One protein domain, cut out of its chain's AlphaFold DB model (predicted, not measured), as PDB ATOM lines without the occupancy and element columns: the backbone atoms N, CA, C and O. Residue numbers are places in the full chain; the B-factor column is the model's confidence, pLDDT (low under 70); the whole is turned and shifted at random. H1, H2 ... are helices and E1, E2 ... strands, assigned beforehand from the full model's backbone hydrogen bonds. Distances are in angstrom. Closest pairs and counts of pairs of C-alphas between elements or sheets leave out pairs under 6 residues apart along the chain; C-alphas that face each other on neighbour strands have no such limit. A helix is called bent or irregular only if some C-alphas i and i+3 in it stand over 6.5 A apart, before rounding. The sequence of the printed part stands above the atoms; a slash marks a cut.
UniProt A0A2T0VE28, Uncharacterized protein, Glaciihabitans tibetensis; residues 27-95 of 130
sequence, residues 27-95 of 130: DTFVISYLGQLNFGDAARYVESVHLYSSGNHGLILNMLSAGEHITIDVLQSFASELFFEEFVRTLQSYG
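Overview. This is residues 27 to 95 of the 130 residues of an uncharacterized protein of Glaciihabitans tibetensis (UniProt A0A2T0VE28). A long, narrow sheet, order E1, E2, E3, has small H1 beyond one end and H2 near the other, where residues 85 to 95 stick out. Along the chain, the 69 printed residues include E1, H1, E2, E3, H2: mixed class, mixed sheet. The whole is loose, radius of gyration 13.9 A, spanning 40 by 34 by 17 A.

Along the chain. E1, residues 28 to 37, runs 26.0 A from C-alpha 28 at (190.049, 154.045, 121.457). E2, 58 to 66, spans 25.7 A; E3, 69 to 76, 22.4 A. H1, 40 to 45, spans 10.4 A, only just irregular: C-alphas 41 and 44 are 6.9 A apart. H2, 82 to 93, runs 16.1 A to C-alpha 93 at (193.355, 168.785, 144.287).

Arrangement. E1 and E2 are parallel, 10 degrees; N 32 and O 61, 2.9 A apart, are within hydrogen-bond range. E2 and E3 form an antiparallel hairpin, 164 degrees; N 62 to O 73 is 2.9 A. E1, H1, E2 form a strand-helix-strand unit, parallel strands joined through a helix, crossover right-handed. H1 is not on the sheet; H2 only grazes it with residues 83 to 84. H2 has every O i to N i+4 pair within range; H1 has 0 of 2, but 2 of 3 O i to N i+3.

Size, cuts and confidence. The farthest C-alphas, Asp 27 and Asp 41, are 40.8 A apart. The printed part has no cut; link H1 to E2 is long. Residues 27 to 28 and 54 to 55 have pLDDT under 70.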
ATOM      1  N   ASP A  27     186.160 151.915 120.468       68.06
ATOM      2  CA  ASP A  27     186.376 153.019 121.405       68.06
ATOM      3  C   ASP A  27     187.853 153.006 121.808       68.06
ATOM      4  O   ASP A  27     188.324 152.114 122.516       68.06
ATOM      5  N   THR A  28     188.603 153.969 121.282       69.31
ATOM      6  CA  THR A  28     190.049 154.045 121.457       69.31
ATOM      7  C   THR A  28     190.374 155.181 122.411       69.31
ATOM      8  O   THR A  28     189.870 156.297 122.276       69.31
ATOM      9  N   PHE A  29     191.242 154.883 123.373       80.88
ATOM     10  CA  PHE A  29     191.829 155.865 124.271       80.88
ATOM     11  C   PHE A  29     193.239 156.162 123.779       80.88
ATOM     12  O   PHE A  29     194.096 155.277 123.783       80.88
ATOM     13  N   VAL A  30     193.471 157.385 123.308       82.06
ATOM     14  CA  VAL A  30     194.771 157.799 122.767       82.06
ATOM     15  C   VAL A  30     195.360 158.877 123.659       82.06
ATOM     16  O   VAL A  30     194.737 159.909 123.884       82.06
ATOM     17  N   ILE A  31     196.582 158.654 124.131       84.69
ATOM     18  CA  ILE A  31     197.392 159.677 124.792       84.69
ATOM     19  C   ILE A  31     198.574 159.956 123.874       84.69
ATOM     20  O   ILE A  31     199.380 159.065 123.606       84.69
ATOM     21  N   SER A  32     198.650 161.178 123.358       84.75
ATOM     22  CA  SER A  32     199.670 161.598 122.406       84.75
ATOM     23  C   SER A  32     200.442 162.777 122.974       84.75
ATOM     24  O   SER A  32     199.880 163.855 123.143       84.75
ATOM     25  N   TYR A  33     201.739 162.595 123.218       84.25
ATOM     26  CA  TYR A  33     202.653 163.701 123.487       84.25
ATOM     27  C   TYR A  33     203.414 164.052 122.212       84.25
ATOM     28  O   TYR A  33     204.179 163.241 121.691       84.25
ATOM     29  N   LEU A  34     203.181 165.257 121.700       83.31
ATOM     30  CA  LEU A  34     203.724 165.711 120.417       83.31
ATOM     31  C   LEU A  34     205.092 166.386 120.547       83.31
ATOM     32  O   LEU A  34     205.738 166.659 119.537       83.31
ATOM     33  N   GLY A  35     205.549 166.623 121.777       85.75
ATOM     34  CA  GLY A  35     206.829 167.254 122.064       85.75
ATOM     35  C   GLY A  35     206.707 168.733 122.414       85.75
ATOM     36  O   GLY A  35     205.679 169.205 122.909       85.75
ATOM     37  N   GLN A  36     207.801 169.451 122.176       87.75
ATOM     38  CA  GLN A  36     207.934 170.872 122.460       87.75
ATOM     39  C   GLN A  36     207.894 171.679 121.164       87.75
ATOM     40  O   GLN A  36     208.644 171.407 120.225       87.75
ATOM     41  N   LEU A  37     207.046 172.702 121.130       86.19
ATOM     42  CA  LEU A  37     207.023 173.693 120.065       86.19
ATOM     43  C   LEU A  37     207.852 174.905 120.482       86.19
ATOM     44  O   LEU A  37     207.631 175.499 121.537       86.19
ATOM     45  N   ASN A  38     208.805 175.280 119.628       85.06
ATOM     46  CA  ASN A  38     209.602 176.486 119.794       85.06
ATOM     47  C   ASN A  38     209.223 177.497 118.707       85.06
ATOM     48  O   ASN A  38     209.466 177.269 117.523       85.06
ATOM     49  N   PHE A  39     208.625 178.612 119.126       83.00
ATOM     50  CA  PHE A  39     208.155 179.675 118.234       83.00
ATOM     51  C   PHE A  39     209.162 180.823 118.052       83.00
ATOM     52  O   PHE A  39     208.896 181.738 117.271       83.00
ATOM     53  N   GLY A  40     210.307 180.798 118.748       86.38
ATOM     54  CA  GLY A  40     211.318 181.859 118.692       86.38
ATOM     55  C   GLY A  40     210.722 183.261 118.879       86.38
ATOM     56  O   GLY A  40     209.840 183.475 119.710       86.38
ATOM     57  N   ASP A  41     211.150 184.213 118.047       85.38
ATOM     58  CA  ASP A  41     210.678 185.607 118.089       85.38
ATOM     59  C   ASP A  41     209.180 185.779 117.797       85.38
ATOM     60  O   ASP A  41     208.595 186.813 118.150       85.38
ATOM     61  N   ALA A  42     208.562 184.785 117.150       83.44
ATOM     62  CA  ALA A  42     207.152 184.797 116.794       83.44
ATOM     63  C   ALA A  42     206.239 184.326 117.937       83.44
ATOM     64  O   ALA A  42     205.025 184.480 117.822       83.44
ATOM     65  N   ALA A  43     206.796 183.821 119.047       81.25
ATOM     66  CA  ALA A  43     206.029 183.365 120.211       81.25
ATOM     67  C   ALA A  43     205.043 184.429 120.719       81.25
ATOM     68  O   ALA A  43     203.919 184.110 121.081       81.25
ATOM     69  N   ARG A  44     205.428 185.711 120.643       80.19
ATOM     70  CA  ARG A  44     204.587 186.856 121.033       80.19
ATOM     71  C   ARG A  44     203.280 186.990 120.238       80.19
ATOM     72  O   ARG A  44     202.408 187.749 120.643       80.19
ATOM     73  N   TYR A  45     203.182 186.335 119.081       84.94
ATOM     74  CA  TYR A  45     202.009 186.358 118.204       84.94
ATOM     75  C   TYR A  45     201.155 185.090 118.326       84.94
ATOM     76  O   TYR A  45     200.143 184.979 117.636       84.94
ATOM     77  N   VAL A  46     201.564 184.130 119.158       78.50
ATOM     78  CA  VAL A  46     200.869 182.857 119.359       78.50
ATOM     79  C   VAL A  46     200.219 182.880 120.738       78.50
ATOM     80  O   VAL A  46     200.909 182.850 121.749       78.50
ATOM     81  N   GLU A  47     198.890 182.942 120.771       73.38
ATOM     82  CA  GLU A  47     198.115 182.889 122.019       73.38
ATOM     83  C   GLU A  47     198.005 181.453 122.547       73.38
ATOM     84  O   GLU A  47     198.202 181.196 123.731       73.38
ATOM     85  N   SER A  48     197.728 180.504 121.654       75.50
ATOM     86  CA  SER A  48     197.591 179.091 121.988       75.50
ATOM     87  C   SER A  48     197.874 178.201 120.781       75.50
ATOM     88  O   SER A  48     197.852 178.635 119.624       75.50
ATOM     89  N   VAL A  49     198.147 176.927 121.057       79.62
ATOM     90  CA  VAL A  49     198.272 175.880 120.043       79.62
ATOM     91  C   VAL A  49     197.265 174.798 120.376       79.62
ATOM     92  O   VAL A  49     197.249 174.311 121.501       79.62
ATOM     93  N   HIS A  50     196.466 174.412 119.387       84.00
ATOM     94  CA  HIS A  50     195.477 173.353 119.526       84.00
ATOM     95  C   HIS A  50     195.653 172.315 118.427       84.00
ATOM     96  O   HIS A  50     195.827 172.654 117.250       84.00
ATOM     97  N   LEU A  51     195.585 171.044 118.803       79.94
ATOM     98  CA  LEU A  51     195.734 169.915 117.897       79.94
ATOM     99  C   LEU A  51     194.441 169.127 117.824       79.94
ATOM    100  O   LEU A  51     194.075 168.370 118.723       79.94
ATOM    101  N   TYR A  52     193.785 169.272 116.680       78.19
ATOM    102  CA  TYR A  52     192.543 168.589 116.387       78.19
ATOM    103  C   TYR A  52     192.780 167.421 115.440       78.19
ATOM    104  O   TYR A  52     193.299 167.588 114.335       78.19
ATOM    105  N   SER A  53     192.354 166.231 115.852       73.00
ATOM    106  CA  SER A  53     192.309 165.047 115.001       73.00
ATOM    107  C   SER A  53     190.867 164.555 114.865       73.00
ATOM    108  O   SER A  53     190.044 164.699 115.765       73.00
ATOM    109  N   SER A  54     190.534 164.014 113.694       67.62
ATOM    110  CA  SER A  54     189.203 163.482 113.384       67.62
ATOM    111  C   SER A  54     189.334 162.094 112.771       67.62
ATOM    112  O   SER A  54     190.258 161.878 111.988       67.62
ATOM    113  N   GLY A  55     188.395 161.193 113.061       66.62
ATOM    114  CA  GLY A  55     188.366 159.829 112.510       66.62
ATOM    115  C   GLY A  55     188.580 158.720 113.540       66.62
ATOM    116  O   GLY A  55     188.394 157.558 113.210       66.62
ATOM    117  N   ASN A  56     188.910 159.075 114.783       70.25
ATOM    118  CA  ASN A  56     188.907 158.155 115.915       70.25
ATOM    119  C   ASN A  56     187.636 158.377 116.749       70.25
ATOM    120  O   ASN A  56     187.232 159.522 116.969       70.25
ATOM    121  N   HIS A  57     187.037 157.290 117.233       76.62
ATOM    122  CA  HIS A  57     185.951 157.315 118.213       76.62
ATOM    123  C   HIS A  57     186.509 156.975 119.602       76.62
ATOM    124  O   HIS A  57     187.292 156.036 119.734       76.62
ATOM    125  N   GLY A  58     186.132 157.739 120.628       85.06
ATOM    126  CA  GLY A  58     186.600 157.575 122.005       85.06
ATOM    127  C   GLY A  58     187.098 158.879 122.628       85.06
ATOM    128  O   GLY A  58     186.482 159.933 122.447       85.06
ATOM    129  N   LEU A  59     188.192 158.779 123.387       87.50
ATOM    130  CA  LEU A  59     188.839 159.876 124.111       87.50
ATOM    131  C   LEU A  59     190.289 160.011 123.634       87.50
ATOM    132  O   LEU A  59     191.050 159.043 123.639       87.50
ATOM    133  N   ILE A  60     190.680 161.220 123.252       88.69
ATOM    134  CA  ILE A  60     192.037 161.542 122.816       88.69
ATOM    135  C   ILE A  60     192.547 162.704 123.658       88.69
ATOM    136  O   ILE A  60     191.874 163.726 123.778       88.69
ATOM    137  N   LEU A  61     193.746 162.544 124.205       90.31
ATOM    138  CA  LEU A  61     194.500 163.587 124.885       90.31
ATOM    139  C   LEU A  61     195.708 163.941 124.022       90.31
ATOM    140  O   LEU A  61     196.631 163.132 123.892       90.31
ATOM    141  N   ASN A  62     195.706 165.135 123.432       90.50
ATOM    142  CA  ASN A  62     196.868 165.667 122.724       90.50
ATOM    143  C   ASN A  62     197.606 166.632 123.644       90.50
ATOM    144  O   ASN A  62     197.051 167.641 124.064       90.50
ATOM    145  N   MET A  63     198.854 166.314 123.954       91.69
ATOM    146  CA  MET A  63     199.694 167.072 124.867       91.69
ATOM    147  C   MET A  63     200.851 167.713 124.106       91.69
ATOM    148  O   MET A  63     201.529 167.051 123.313       91.69
ATOM    149  N   LEU A  64     201.115 168.983 124.391       90.75
ATOM    150  CA  LEU A  64     202.251 169.726 123.850       90.75
ATOM    151  C   LEU A  64     202.860 170.622 124.927       90.75
ATOM    152  O   LEU A  64     202.167 171.078 125.835       90.75
ATOM    153  N   SER A  65     204.153 170.896 124.802       87.81
ATOM    154  CA  SER A  65     204.813 171.966 125.550       87.81
ATOM    155  C   SER A  65     205.031 173.161 124.624       87.81
ATOM    156  O   SER A  65     205.605 173.010 123.544       87.81
ATOM    157  N   ALA A  66     204.557 174.336 125.025       82.12
ATOM    158  CA  ALA A  66     204.756 175.591 124.308       82.12
ATOM    159  C   ALA A  66     205.185 176.668 125.310       82.12
ATOM    160  O   ALA A  66     204.401 177.096 126.157       82.12
ATOM    161  N   GLY A  67     206.450 177.086 125.224       78.88
ATOM    162  CA  GLY A  67     207.052 177.966 126.229       78.88
ATOM    163  C   GLY A  67     207.028 177.329 127.622       78.88
ATOM    164  O   GLY A  67     207.400 176.168 127.777       78.88
ATOM    165  N   GLU A  68     206.539 178.080 128.608       80.25
ATOM    166  CA  GLU A  68     206.436 177.661 130.016       80.25
ATOM    167  C   GLU A  68     205.150 176.871 130.322       80.25
ATOM    168  O   GLU A  68     204.861 176.558 131.477       80.25
ATOM    169  N   HIS A  69     204.350 176.554 129.300       85.44
ATOM    170  CA  HIS A  69     203.050 175.917 129.469       85.44
ATOM    171  C   HIS A  69     203.008 174.525 128.842       85.44
ATOM    172  O   HIS A  69     203.595 174.257 127.788       85.44
ATOM    173  N   ILE A  70     202.252 173.641 129.492       88.62
ATOM    174  CA  ILE A  70     201.778 172.393 128.899       88.62
ATOM    175  C   ILE A  70     200.321 172.612 128.505       88.62
ATOM    176  O   ILE A  70     199.501 172.992 129.341       88.62
ATOM    177  N   THR A  71     199.997 172.352 127.243       89.69
ATOM    178  CA  THR A  71     198.618 172.366 126.747       89.69
ATOM    179  C   THR A  71     198.151 170.935 126.536       89.69
ATOM    180  O   THR A  71     198.906 170.092 126.045       89.69
ATOM    181  N   ILE A  72     196.910 170.664 126.937       91.06
ATOM    182  CA  ILE A  72     196.258 169.363 126.803       91.06
ATOM    183  C   ILE A  72     194.921 169.593 126.100       91.06
ATOM    184  O   ILE A  72     193.991 170.129 126.700       91.06
ATOM    185  N   ASP A  73     194.817 169.177 124.841       90.56
ATOM    186  CA  ASP A  73     193.544 169.159 124.126       90.56
ATOM    187  C   ASP A  73     192.832 167.830 124.387       90.56
ATOM    188  O   ASP A  73     193.366 166.750 124.114       90.56
ATOM    189  N   VAL A  74     191.604 167.917 124.900       90.06
ATOM    190  CA  VAL A  74     190.755 166.764 125.217       90.06
ATOM    191  C   VAL A  74     189.682 166.620 124.144       90.06
ATOM    192  O   VAL A  74     188.707 167.373 124.116       90.06
ATOM    193  N   LEU A  75     189.843 165.647 123.249       89.19
ATOM    194  CA  LEU A  75     188.874 165.358 122.194       89.19
ATOM    195  C   LEU A  75     188.044 164.138 122.584       89.19
ATOM    196  O   LEU A  75     188.577 163.056 122.823       89.19
ATOM    197  N   GLN A  76     186.725 164.310 122.621       86.69
ATOM    198  CA  GLN A  76     185.773 163.269 123.000       86.69
ATOM    199  C   GLN A  76     184.723 163.113 121.909       86.69
ATOM    200  O   GLN A  76     184.103 164.091 121.490       86.69
ATOM    201  N   SER A  77     184.491 161.879 121.462       84.25
ATOM    202  CA  SER A  77     183.432 161.576 120.488       84.25
ATOM    203  C   SER A  77     182.103 161.182 121.149       84.25
ATOM    204  O   SER A  77     181.216 160.657 120.477       84.25
ATOM    205  N   PHE A  78     181.979 161.353 122.467       84.69
ATOM    206  CA  PHE A  78     180.793 161.026 123.258       84.69
ATOM    207  C   PHE A  78     180.341 162.234 124.086       84.69
ATOM    208  O   PHE A  78     181.091 163.182 124.290       84.69
ATOM    209  N   ALA A  79     179.082 162.218 124.532       84.19
ATOM    210  CA  ALA A  79     178.446 163.391 125.133       84.19
ATOM    211  C   ALA A  79     178.878 163.680 126.581       84.19
ATOM    212  O   ALA A  79     178.781 164.824 127.007       84.19
ATOM    213  N   SER A  80     179.308 162.655 127.325       88.06
ATOM    214  CA  SER A  80     179.685 162.787 128.737       88.06
ATOM    215  C   SER A  80     180.913 163.676 128.916       88.06
ATOM    216  O   SER A  80     181.906 163.498 128.217       88.06
ATOM    217  N   GLU A  81     180.859 164.580 129.893       88.88
ATOM    218  CA  GLU A  81     181.962 165.485 130.249       88.88
ATOM    219  C   GLU A  81     182.712 165.025 131.509       88.88
ATOM    220  O   GLU A  81     183.737 165.599 131.861       88.88
ATOM    221  N   LEU A  82     182.266 163.919 132.123       91.25
ATOM    222  CA  LEU A  82     182.784 163.387 133.387       91.25
ATOM    223  C   LEU A  82     184.315 163.255 133.407       91.25
ATOM    224  O   LEU A  82     184.953 163.606 134.391       91.25
ATOM    225  N   PHE A  83     184.917 162.769 132.318       88.44
ATOM    226  CA  PHE A  83     186.373 162.611 132.239       88.44
ATOM    227  C   PHE A  83     187.112 163.947 132.291       88.44
ATOM    228  O   PHE A  83     188.154 164.045 132.934       88.44
ATOM    229  N   PHE A  84     186.583 164.968 131.619       91.06
ATOM    230  CA  PHE A  84     187.176 166.299 131.622       91.06
ATOM    231  C   PHE A  84     187.003 166.971 132.987       91.06
ATOM    232  O   PHE A  84     187.960 167.516 133.532       91.06
ATOM    233  N   GLU A  85     185.807 166.878 133.568       93.06
ATOM    234  CA  GLU A  85     185.508 167.449 134.884       93.06
ATOM    235  C   GLU A  85     186.378 166.830 135.987       93.06
ATOM    236  O   GLU A  85     186.985 167.557 136.775       93.06
ATOM    237  N   GLU A  86     186.502 165.499 136.019       94.31
ATOM    238  CA  GLU A  86     187.356 164.804 136.989       94.31
ATOM    239  C   GLU A  86     188.845 165.087 136.764       94.31
ATOM    240  O   GLU A  86     189.609 165.203 137.726       94.31
ATOM    241  N   PHE A  87     189.273 165.270 135.512       92.25
ATOM    242  CA  PHE A  87     190.635 165.697 135.214       92.25
ATOM    243  C   PHE A  87     190.932 167.082 135.808       92.25
ATOM    244  O   PHE A  87     191.907 167.237 136.545       92.25
ATOM    245  N   VAL A  88     190.060 168.069 135.581       94.44
ATOM    246  CA  VAL A  88     190.209 169.422 136.147       94.44
ATOM    247  C   VAL A  88     190.169 169.392 137.678       94.44
ATOM    248  O   VAL A  88     191.020 169.999 138.332       94.44
ATOM    249  N   ARG A  89     189.241 168.631 138.269       95.81
ATOM    250  CA  ARG A  89     189.152 168.448 139.728       95.81
ATOM    251  C   ARG A  89     190.435 167.832 140.305       95.81
ATOM    252  O   ARG A  89     190.860 168.202 141.399       95.81
ATOM    253  N   THR A  90     191.075 166.929 139.566       95.94
ATOM    254  CA  THR A  90     192.356 166.319 139.948       95.94
ATOM    255  C   THR A  90     193.503 167.334 139.902       95.94
ATOM    256  O   THR A  90     194.311 167.383 140.824       95.94
ATOM    257  N   LEU A  91     193.561 168.201 138.886       94.81
ATOM    258  CA  LEU A  91     194.558 169.281 138.841       94.81
ATOM    259  C   LEU A  91     194.404 170.242 140.030       94.81
ATOM    260  O   LEU A  91     195.392 170.609 140.668       94.81
ATOM    261  N   GLN A  92     193.158 170.583 140.372       95.31
ATOM    262  CA  GLN A  92     192.830 171.418 141.530       95.31
ATOM    263  C   GLN A  92     193.262 170.777 142.851       95.31
ATOM    264  O   GLN A  92     193.834 171.460 143.699       95.31
ATOM    265  N   SER A  93     193.011 169.477 143.038       97.38
ATOM    266  CA  SER A  93     193.355 168.785 144.287       97.38
ATOM    267  C   SER A  93     194.865 168.680 144.510       97.38
ATOM    268  O   SER A  93     195.313 168.691 145.657       97.38
ATOM    269  N   TYR A  94     195.653 168.660 143.432       96.88
ATOM    270  CA  TYR A  94     197.113 168.739 143.487       96.88
ATOM    271  C   TYR A  94     197.662 170.166 143.616       96.88
ATOM    272  O   TYR A  94     198.874 170.333 143.747       96.88
ATOM    273  N   GLY A  95     196.806 171.193 143.596       95.75
ATOM    274  CA  GLY A  95     197.233 172.591 143.674       95.75
ATOM    275  C   GLY A  95     198.023 173.054 142.448       95.75
ATOM    276  O   GLY A  95     198.847 173.959 142.564       95.75
TER     277      GLY A  95